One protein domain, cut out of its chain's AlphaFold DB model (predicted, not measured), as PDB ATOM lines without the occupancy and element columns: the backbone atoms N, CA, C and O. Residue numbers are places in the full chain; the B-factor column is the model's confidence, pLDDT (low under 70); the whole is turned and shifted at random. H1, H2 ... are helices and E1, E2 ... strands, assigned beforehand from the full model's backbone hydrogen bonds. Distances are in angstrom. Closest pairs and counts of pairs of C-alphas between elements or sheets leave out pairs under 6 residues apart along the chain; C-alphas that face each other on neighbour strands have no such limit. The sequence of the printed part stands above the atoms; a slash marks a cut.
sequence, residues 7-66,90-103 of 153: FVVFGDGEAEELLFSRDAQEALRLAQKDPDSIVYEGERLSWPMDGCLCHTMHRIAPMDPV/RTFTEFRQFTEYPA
ATOM      1  N   PHE A   7      -2.144  84.331 192.284       72.12
ATOM      2  CA  PHE A   7      -1.141  84.466 193.335       72.12
ATOM      3  C   PHE A   7       0.134  85.034 192.741       72.12
ATOM      4  O   PHE A   7       0.526  84.630 191.650       72.12
ATOM      5  N   VAL A   8       0.761  85.959 193.456       69.25
ATOM      6  CA  VAL A   8       2.105  86.462 193.190       69.25
ATOM      7  C   VAL A   8       3.057  85.729 194.104       69.25
ATOM      8  O   VAL A   8       2.891  85.807 195.313       69.25
ATOM      9  N   VAL A   9       4.056  85.062 193.541       74.38
ATOM     10  CA  VAL A   9       5.171  84.475 194.285       74.38
ATOM     11  C   VAL A   9       6.399  85.350 194.074       74.38
ATOM     12  O   VAL A   9       6.752  85.681 192.935       74.38
ATOM     13  N   PHE A  10       7.033  85.735 195.173       73.94
ATOM     14  CA  PHE A  10       8.244  86.543 195.203       73.94
ATOM     15  C   PHE A  10       9.486  85.647 195.333       73.94
ATOM     16  O   PHE A  10       9.419  84.518 195.821       73.94
ATOM     17  N   GLY A  11      10.642  86.134 194.874       56.75
ATOM     18  CA  GLY A  11      11.912  85.391 194.910       56.75
ATOM     19  C   GLY A  11      12.464  85.078 196.312       56.75
ATOM     20  O   GLY A  11      13.458  84.366 196.419       56.75
ATOM     21  N   ASP A  12      11.837  85.589 197.372       72.19
ATOM     22  CA  ASP A  12      12.124  85.289 198.781       72.19
ATOM     23  C   ASP A  12      11.262  84.140 199.347       72.19
ATOM     24  O   ASP A  12      11.477  83.711 200.480       72.19
ATOM     25  N   GLY A  13      10.340  83.597 198.544       65.44
ATOM     26  CA  GLY A  13       9.448  82.503 198.924       65.44
ATOM     27  C   GLY A  13       8.105  82.949 199.503       65.44
ATOM     28  O   GLY A  13       7.271  82.087 199.785       65.44
ATOM     29  N   GLU A  14       7.864  84.255 199.645       74.25
ATOM     30  CA  GLU A  14       6.558  84.782 200.040       74.25
ATOM     31  C   GLU A  14       5.565  84.719 198.870       74.25
ATOM     32  O   GLU A  14       5.936  84.811 197.692       74.25
ATOM     33  N   ALA A  15       4.278  84.558 199.190       73.12
ATOM     34  CA  ALA A  15       3.214  84.538 198.195       73.12
ATOM     35  C   ALA A  15       1.989  85.343 198.642       73.12
ATOM     36  O   ALA A  15       1.457  85.134 199.732       73.12
ATOM     37  N   GLU A  16       1.497  86.221 197.770       76.94
ATOM     38  CA  GLU A  16       0.324  87.064 198.012       76.94
ATOM     39  C   GLU A  16      -0.794  86.757 197.012       76.94
ATOM     40  O   GLU A  16      -0.564  86.636 195.810       76.94
ATOM     41  N   GLU A  17      -2.034  86.654 197.492       73.75
ATOM     42  CA  GLU A  17      -3.202  86.532 196.618       73.75
ATOM     43  C   GLU A  17      -3.561  87.900 196.023       73.75
ATOM     44  O   GLU A  17      -3.850  88.860 196.739       73.75
ATOM     45  N   LEU A  18      -3.605  87.976 194.695       68.12
ATOM     46  CA  LEU A  18      -4.158  89.116 193.984       68.12
ATOM     47  C   LEU A  18      -5.669  88.970 193.863       68.12
ATOM     48  O   LEU A  18      -6.191  88.053 193.230       68.12
ATOM     49  N   LEU A  19      -6.370  89.953 194.421       63.25
ATOM     50  CA  LEU A  19      -7.830  90.004 194.411       63.25
ATOM     51  C   LEU A  19      -8.407  90.343 193.025       63.25
ATOM     52  O   LEU A  19      -9.570  90.037 192.761       63.25
ATOM     53  N   PHE A  20      -7.620  90.963 192.133       72.62
ATOM     54  CA  PHE A  20      -8.075  91.373 190.803       72.62
ATOM     55  C   PHE A  20      -7.077  91.022 189.696       72.62
ATOM     56  O   PHE A  20      -5.922  91.442 189.712       72.62
ATOM     57  N   SER A  21      -7.567  90.362 188.643       76.00
ATOM     58  CA  SER A  21      -6.751  89.977 187.482       76.00
ATOM     59  C   SER A  21      -6.168  91.148 186.702       76.00
ATOM     60  O   SER A  21      -5.112  91.014 186.089       76.00
ATOM     61  N   ARG A  22      -6.810  92.317 186.778       82.44
ATOM     62  CA  ARG A  22      -6.303  93.549 186.163       82.44
ATOM     63  C   ARG A  22      -4.939  93.960 186.725       82.44
ATOM     64  O   ARG A  22      -4.145  94.535 185.995       82.44
ATOM     65  N   ASP A  23      -4.675  93.673 188.001       82.88
ATOM     66  CA  ASP A  23      -3.460  94.133 188.674       82.88
ATOM     67  C   ASP A  23      -2.259  93.299 188.193       82.88
ATOM     68  O   ASP A  23      -1.197  93.847 187.902       82.88
ATOM     69  N   ALA A  24      -2.459  91.989 187.994       84.12
ATOM     70  CA  ALA A  24      -1.480  91.111 187.349       84.12
ATOM     71  C   ALA A  24      -1.227  91.520 185.887       84.12
ATOM     72  O   ALA A  24      -0.079  91.648 185.468       84.12
ATOM     73  N   GLN A  25      -2.293  91.782 185.124       86.81
ATOM     74  CA  GLN A  25      -2.185  92.215 183.727       86.81
ATOM     75  C   GLN A  25      -1.439  93.543 183.590       86.81
ATOM     76  O   GLN A  25      -0.601  93.688 182.706       86.81
ATOM     77  N   GLU A  26      -1.711  94.506 184.470       89.19
ATOM     78  CA  GLU A  26      -1.022  95.792 184.462       89.19
ATOM     79  C   GLU A  26       0.454  95.640 184.843       89.19
ATOM     80  O   GLU A  26       1.310  96.242 184.196       89.19
ATOM     81  N   ALA A  27       0.778  94.795 185.827       87.94
ATOM     82  CA  ALA A  27       2.161  94.496 186.189       87.94
ATOM     83  C   ALA A  27       2.937  93.864 185.020       87.94
ATOM     84  O   ALA A  27       4.022  94.340 184.685       87.94
ATOM     85  N   LEU A  28       2.354  92.869 184.343       90.62
ATOM     86  CA  LEU A  28       2.933  92.260 183.139       90.62
ATOM     87  C   LEU A  28       3.103  93.294 182.014       90.62
ATOM     88  O   LEU A  28       4.168  93.389 181.405       90.62
ATOM     89  N   ARG A  29       2.093  94.143 181.790       93.38
ATOM     90  CA  ARG A  29       2.124  95.220 180.784       93.38
ATOM     91  C   ARG A  29       3.190  96.276 181.079       93.38
ATOM     92  O   ARG A  29       3.668  96.940 180.155       93.38
ATOM     93  N   LEU A  30       3.491  96.534 182.349       92.50
ATOM     94  CA  LEU A  30       4.565  97.439 182.754       92.50
ATOM     95  C   LEU A  30       5.930  96.772 182.571       92.50
ATOM     96  O   LEU A  30       6.804  97.390 181.973       92.50
ATOM     97  N   ALA A  31       6.079  95.511 182.979       91.12
ATOM     98  CA  ALA A  31       7.323  94.759 182.829       91.12
ATOM     99  C   ALA A  31       7.722  94.556 181.358       91.12
ATOM    100  O   ALA A  31       8.882  94.719 181.016       91.12
ATOM    101  N   GLN A  32       6.774  94.319 180.448       92.31
ATOM    102  CA  GLN A  32       7.066  94.237 179.007       92.31
ATOM    103  C   GLN A  32       7.623  95.541 178.408       92.31
ATOM    104  O   GLN A  32       8.212  95.525 177.329       92.31
ATOM    105  N   LYS A  33       7.377  96.688 179.054       94.75
ATOM    106  CA  LYS A  33       7.882  97.998 178.615       94.75
ATOM    107  C   LYS A  33       9.222  98.356 179.253       94.75
ATOM    108  O   LYS A  33       9.820  99.347 178.842       94.75
ATOM    109  N   ASP A  34       9.651  97.601 180.259       92.19
ATOM    110  CA  ASP A  34      10.910  97.809 180.957       92.19
ATOM    111  C   ASP A  34      12.036  97.076 180.199       92.19
ATOM    112  O   ASP A  34      11.960  95.855 180.049       92.19
ATOM    113  N   PRO A  35      13.063  97.783 179.686       93.06
ATOM    114  CA  PRO A  35      14.170  97.153 178.965       93.06
ATOM    115  C   PRO A  35      15.001  96.200 179.835       93.06
ATOM    116  O   PRO A  35      15.656  95.315 179.288       93.06
ATOM    117  N   ASP A  36      14.952  96.354 181.161       92.44
ATOM    118  CA  ASP A  36      15.684  95.512 182.111       92.44
ATOM    119  C   ASP A  36      14.864  94.297 182.574       92.44
ATOM    120  O   ASP A  36      15.276  93.565 183.479       92.44
ATOM    121  N   SER A  37      13.699  94.070 181.959       93.31
ATOM    122  CA  SER A  37      12.782  92.987 182.295       93.31
ATOM    123  C   SER A  37      12.593  91.990 181.147       93.31
ATOM    124  O   SER A  37      12.505  92.342 179.972       93.31
ATOM    125  N   ILE A  38      12.467  90.714 181.504       94.62
ATOM    126  CA  ILE A  38      12.084  89.609 180.625       94.62
ATOM    127  C   ILE A  38      10.788  89.017 181.169       94.62
ATOM    128  O   ILE A  38      10.696  88.695 182.355       94.62
ATOM    129  N   VAL A  39       9.793  88.860 180.296       93.88
ATOM    130  CA  VAL A  39       8.460  88.368 180.658       93.88
ATOM    131  C   VAL A  39       8.133  87.106 179.860       93.88
ATOM    132  O   VAL A  39       8.233  87.097 178.634       93.88
ATOM    133  N   TYR A  40       7.714  86.058 180.563       93.12
ATOM    134  CA  TYR A  40       7.178  84.813 180.017       93.12
ATOM    135  C   TYR A  40       5.707  84.702 180.410       93.12
ATOM    136  O   TYR A  40       5.365  84.911 181.570       93.12
ATOM    137  N   GLU A  41       4.819  84.388 179.467       93.00
ATOM    138  CA  GLU A  41       3.374  84.366 179.720       93.00
ATOM    139  C   GLU A  41       2.720  83.075 179.250       93.00
ATOM    140  O   GLU A  41       3.061  82.535 178.197       93.00
ATOM    141  N   GLY A  42       1.712  82.631 180.005       90.44
ATOM    142  CA  GLY A  42       0.862  81.510 179.615       90.44
ATOM    143  C   GLY A  42       1.569  80.157 179.663       90.44
ATOM    144  O   GLY A  42       1.153  79.221 178.978       90.44
ATOM    145  N   GLU A  43       2.628  80.039 180.462       93.62
ATOM    146  CA  GLU A  43       3.314  78.771 180.669       93.62
ATOM    147  C   GLU A  43       2.393  77.818 181.431       93.62
ATOM    148  O   GLU A  43       1.827  78.166 182.466       93.62
ATOM    149  N   ARG A  44       2.209  76.600 180.920       93.38
ATOM    150  CA  ARG A  44       1.387  75.594 181.601       93.38
ATOM    151  C   ARG A  44       2.188  74.964 182.725       93.38
ATOM    152  O   ARG A  44       3.275  74.440 182.484       93.38
ATOM    153  N   LEU A  45       1.622  74.968 183.926       88.69
ATOM    154  CA  LEU A  45       2.215  74.255 185.048       88.69
ATOM    155  C   LEU A  45       1.982  72.749 184.917       88.69
ATOM    156  O   LEU A  45       0.971  72.294 184.381       88.69
ATOM    157  N   SER A  46       2.951  71.975 185.400       91.12
ATOM    158  CA  SER A  46       2.863  70.522 185.475       91.12
ATOM    159  C   SER A  46       2.136  70.078 186.747       91.12
ATOM    160  O   SER A  46       1.776  70.876 187.617       91.12
ATOM    161  N   TRP A  47       1.914  68.771 186.866       90.44
ATOM    162  CA  TRP A  47       1.357  68.163 188.070       90.44
ATOM    163  C   TRP A  47       2.153  68.575 189.332       90.44
ATOM    164  O   TRP A  47       3.385  68.544 189.291       90.44
ATOM    165  N   PRO A  48       1.499  68.935 190.459       86.50
ATOM    166  CA  PRO A  48       0.065  68.813 190.763       86.50
ATOM    167  C   PRO A  48      -0.800  70.005 190.325       86.50
ATOM    168  O   PRO A  48      -2.007  69.993 190.546       86.50
ATOM    169  N   MET A  49      -0.212  71.026 189.705       88.62
ATOM    170  CA  MET A  49      -0.895  72.253 189.281       88.62
ATOM    171  C   MET A  49      -1.373  72.200 187.826       88.62
ATOM    172  O   MET A  49      -1.467  73.225 187.149       88.62
ATOM    173  N   ASP A  50      -1.682  70.999 187.346       86.62
ATOM    174  CA  ASP A  50      -2.095  70.782 185.967       86.62
ATOM    175  C   ASP A  50      -3.368  71.592 185.654       86.62
ATOM    176  O   ASP A  50      -4.335  71.598 186.421       86.62
ATOM    177  N   GLY A  51      -3.343  72.337 184.550       84.88
ATOM    178  CA  GLY A  51      -4.405  73.275 184.167       84.88
ATOM    179  C   GLY A  51      -4.270  74.706 184.704       84.88
ATOM    180  O   GLY A  51      -5.077  75.552 184.318       84.88
ATOM    181  N   CYS A  52      -3.265  75.005 185.533       89.31
ATOM    182  CA  CYS A  52      -2.914  76.381 185.894       89.31
ATOM    183  C   CYS A  52      -1.979  77.003 184.843       89.31
ATOM    184  O   CYS A  52      -1.176  76.302 184.215       89.31
ATOM    185  N   LEU A  53      -2.072  78.322 184.676       91.81
ATOM    186  CA  LEU A  53      -1.133  79.101 183.872       91.81
ATOM    187  C   LEU A  53      -0.175  79.868 184.774       91.81
ATOM    188  O   LEU A  53      -0.513  80.257 185.890       91.81
ATOM    189  N   CYS A  54       1.027  80.083 184.271       91.88
ATOM    190  CA  CYS A  54       2.099  80.787 184.934       91.88
ATOM    191  C   CYS A  54       2.587  81.931 184.044       91.88
ATOM    192  O   CYS A  54       2.767  81.767 182.832       91.88
ATOM    193  N   HIS A  55       2.805  83.089 184.660       92.69
ATOM    194  CA  HIS A  55       3.415  84.256 184.038       92.69
ATOM    195  C   HIS A  55       4.608  84.687 184.880       92.69
ATOM    196  O   HIS A  55       4.453  85.037 186.049       92.69
ATOM    197  N   THR A  56       5.797  84.658 184.302       92.44
ATOM    198  CA  THR A  56       7.051  84.882 185.015       92.44
ATOM    199  C   THR A  56       7.688  86.182 184.550       92.44
ATOM    200  O   THR A  56       7.779  86.445 183.354       92.44
ATOM    201  N   MET A  57       8.158  86.989 185.494       93.12
ATOM    202  CA  MET A  57       8.935  88.197 185.245       93.12
ATOM    203  C   MET A  57      10.305  88.053 185.899       93.12
ATOM    204  O   MET A  57      10.409  87.773 187.094       93.12
ATOM    205  N   HIS A  58      11.346  88.290 185.111       92.38
ATOM    206  CA  HIS A  58      12.711  88.452 185.585       92.38
ATOM    207  C   HIS A  58      13.126  89.888 185.332       92.38
ATOM    208  O   HIS A  58      13.014  90.347 184.200       92.38
ATOM    209  N   ARG A  59      13.615  90.589 186.349       92.62
ATOM    210  CA  ARG A  59      14.050  91.979 186.215       92.62
ATOM    211  C   ARG A  59      15.443  92.156 186.784       92.62
ATOM    212  O   ARG A  59      15.718  91.695 187.886       92.62
ATOM    213  N   ILE A  60      16.327  92.809 186.044       90.62
ATOM    214  CA  ILE A  60      17.657  93.159 186.538       90.62
ATOM    215  C   ILE A  60      17.509  94.438 187.358       90.62
ATOM    216  O   ILE A  60      17.153  95.488 186.832       90.62
ATOM    217  N   ALA A  61      17.759  94.346 188.660       86.38
ATOM    218  CA  ALA A  61      17.700  95.475 189.571       86.38
ATOM    219  C   ALA A  61      19.109  95.836 190.064       86.38
ATOM    220  O   ALA A  61      19.910  94.941 190.370       86.38
ATOM    221  N   PRO A  62      19.442  97.133 190.165       84.06
ATOM    222  CA  PRO A  62      20.661  97.555 190.830       84.06
ATOM    223  C   PRO A  62      20.558  97.241 192.327       84.06
ATOM    224  O   PRO A  62      19.541  97.499 192.974       84.06
ATOM    225  N   MET A  63      21.625  96.690 192.890       76.94
ATOM    226  CA  MET A  63      21.755  96.476 194.322       76.94
ATOM    227  C   MET A  63      21.995  97.834 194.979       76.94
ATOM    228  O   MET A  63      23.013  98.471 194.721       76.94
ATOM    229  N   ASP A  64      21.059  98.288 195.814       67.94
ATOM    230  CA  ASP A  64      21.189  99.571 196.507       67.94
ATOM    231  C   ASP A  64      22.462  99.583 197.385       67.94
ATOM    232  O   ASP A  64      22.546  98.837 198.371       67.94
ATOM    233  N   PRO A  65      23.460 100.434 197.074       54.97
ATOM    234  CA  PRO A  65      24.709 100.487 197.822       54.97
ATOM    235  C   PRO A  65      24.529 101.033 199.247       54.97
ATOM    236  O   PRO A  65      25.455 100.937 200.053       54.97
ATOM    237  N   VAL A  66      23.371 101.611 199.598       56.88
ATOM    238  CA  VAL A  66      23.118 102.162 200.942       56.88
ATOM    239  C   VAL A  66      23.006 101.058 202.001       56.88
ATOM    240  O   VAL A  66      23.415 101.273 203.144       56.88
ATOM    241  N   ARG A  90      26.748  96.357 191.497       76.75
ATOM    242  CA  ARG A  90      26.231  95.012 191.706       76.75
ATOM    243  C   ARG A  90      24.781  95.030 191.275       76.75
ATOM    244  O   ARG A  90      24.010  95.862 191.741       76.75
ATOM    245  N   THR A  91      24.406  94.111 190.407       84.38
ATOM    246  CA  THR A  91      23.014  93.888 190.033       84.38
ATOM    247  C   THR A  91      22.561  92.538 190.563       84.38
ATOM    248  O   THR A  91      23.369  91.647 190.838       84.38
ATOM    249  N   PHE A  92      21.258  92.391 190.746       85.69
ATOM    250  CA  PHE A  92      20.635  91.114 191.055       85.69
ATOM    251  C   PHE A  92      19.383  90.940 190.203       85.69
ATOM    252  O   PHE A  92      18.820  91.906 189.692       85.69
ATOM    253  N   THR A  93      18.959  89.692 190.034       88.31
ATOM    254  CA  THR A  93      17.744  89.379 189.287       88.31
ATOM    255  C   THR A  93      16.578  89.256 190.257       88.31
ATOM    256  O   THR A  93      16.516  88.315 191.047       88.31
ATOM    257  N   GLU A  94      15.644  90.195 190.183       87.62
ATOM    258  CA  GLU A  94      14.323  90.078 190.786       87.62
ATOM    259  C   GLU A  94      13.512  89.028 190.023       87.62
ATOM    260  O   GLU A  94      13.478  89.011 188.790       87.62
ATOM    261  N   PHE A  95      12.844  88.154 190.770       89.56
ATOM    262  CA  PHE A  95      11.939  87.142 190.245       89.56
ATOM    263  C   PHE A  95      10.540  87.389 190.792       89.56
ATOM    264  O   PHE A  95      10.357  87.530 192.007       89.56
ATOM    265  N   ARG A  96       9.550  87.407 189.901       88.44
ATOM    266  CA  ARG A  96       8.139  87.411 190.277       88.44
ATOM    267  C   ARG A  96       7.354  86.471 189.374       88.44
ATOM    268  O   ARG A  96       7.488  86.535 188.157       88.44
ATOM    269  N   GLN A  97       6.495  85.650 189.964       90.12
ATOM    270  CA  GLN A  97       5.649  84.708 189.236       90.12
ATOM    271  C   GLN A  97       4.176  84.925 189.579       90.12
ATOM    272  O   GLN A  97       3.826  85.003 190.751       90.12
ATOM    273  N   PHE A  98       3.317  85.010 188.566       89.75
ATOM    274  CA  PHE A  98       1.867  85.022 188.713       89.75
ATOM    275  C   PHE A  98       1.294  83.673 188.304       89.75
ATOM    276  O   PHE A  98       1.503  83.234 187.172       89.75
ATOM    277  N   THR A  99       0.520  83.057 189.189       89.88
ATOM    278  CA  THR A  99      -0.146  81.783 188.909       89.88
ATOM    279  C   THR A  99      -1.646  81.987 188.769       89.88
ATOM    280  O   THR A  99      -2.308  82.384 189.727       89.88
ATOM    281  N   GLU A 100      -2.182  81.708 187.583       88.44
ATOM    282  CA  GLU A 100      -3.605  81.759 187.260       88.44
ATOM    283  C   GLU A 100      -4.233  80.372 187.402       88.44
ATOM    284  O   GLU A 100      -3.900  79.430 186.676       88.44
ATOM    285  N   TYR A 101      -5.175  80.257 188.335       86.44
ATOM    286  CA  TYR A 101      -5.969  79.046 188.503       86.44
ATOM    287  C   TYR A 101      -7.137  79.016 187.514       86.44
ATOM    288  O   TYR A 101      -7.766  80.051 187.274       86.44
ATOM    289  N   PRO A 102      -7.512  77.834 186.996       85.88
ATOM    290  CA  PRO A 102      -8.657  77.719 186.108       85.88
ATOM    291  C   PRO A 102      -9.947  78.143 186.818       85.88
ATOM    292  O   PRO A 102     -10.135  77.931 188.020       85.88
ATOM    293  N   ALA A 103     -10.878  78.708 186.051       83.88
ATOM    294  CA  ALA A 103     -12.194  79.048 186.570       83.88
ATOM    295  C   ALA A 103     -12.909  77.796 187.105       83.88
ATOM    296  O   ALA A 103     -13.018  76.773 186.423       83.88
TER     297      ALA A 103
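Overview. This is residues 7 to 66 and 90 to 103 of the 153 residues of the protein "Hypothetical protein" of Polarella glacialis (UniProt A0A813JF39). A twisted antiparallel sheet, ordered E2 E1 E5 E4 E3, has one helix, H1, packed over one face, making two layers; long E4 and E5 run side by side along the longest axis. The printed part has 74 residues, in chain order E1 E2 H1 E3 E4 E5, class mixed. It is only just compact, close to loose: radius of gyration of the C-alphas 13.3 A, spans 43 by 24 by 21 A.

Along the chain. E1, residues 7 to 10, begins at C-alpha 7, (-1.141, 84.466, 193.335). E2 is residues 15 to 18. H1, residues 21 to 31, is 15.6 A long; E3, residues 37 to 44, 20.8 A. E4, residues 53 to 62, and E5, residues 91 to 100, are each 29.4 A; E5 ends at C-alpha 100, (-3.605, 81.759, 187.260).

Arrangement. Hairpin E1 and E2 has N 16 and O 8 within hydrogen-bond range, 2.9 A; E1 and E5, N 9 and O 97, 2.8 A; E5 and E4, N 94 and O 59, 2.7 A; hairpin E3 and E4, N 40 and O 56, 2.8 A. H1 is on the sheet, height 8.9 A, over E5 and E4, and only just along the strands, 28 degrees to E5 on the local plane. The closest C-alphas of H1 and E4, Ala 31 and Met 57, are 7.2 A apart. In H1 every O i to N i+4 pair is within hydrogen-bond range.

Size, cuts and confidence. Residues 67 to 89 are not printed; C-alphas 66 and 90 are 12.1 A apart across the cut. Of the links printed whole, none is long. pLDDT is under 70 at residues 8, 11, 13, 18 to 19 and 64 to 66.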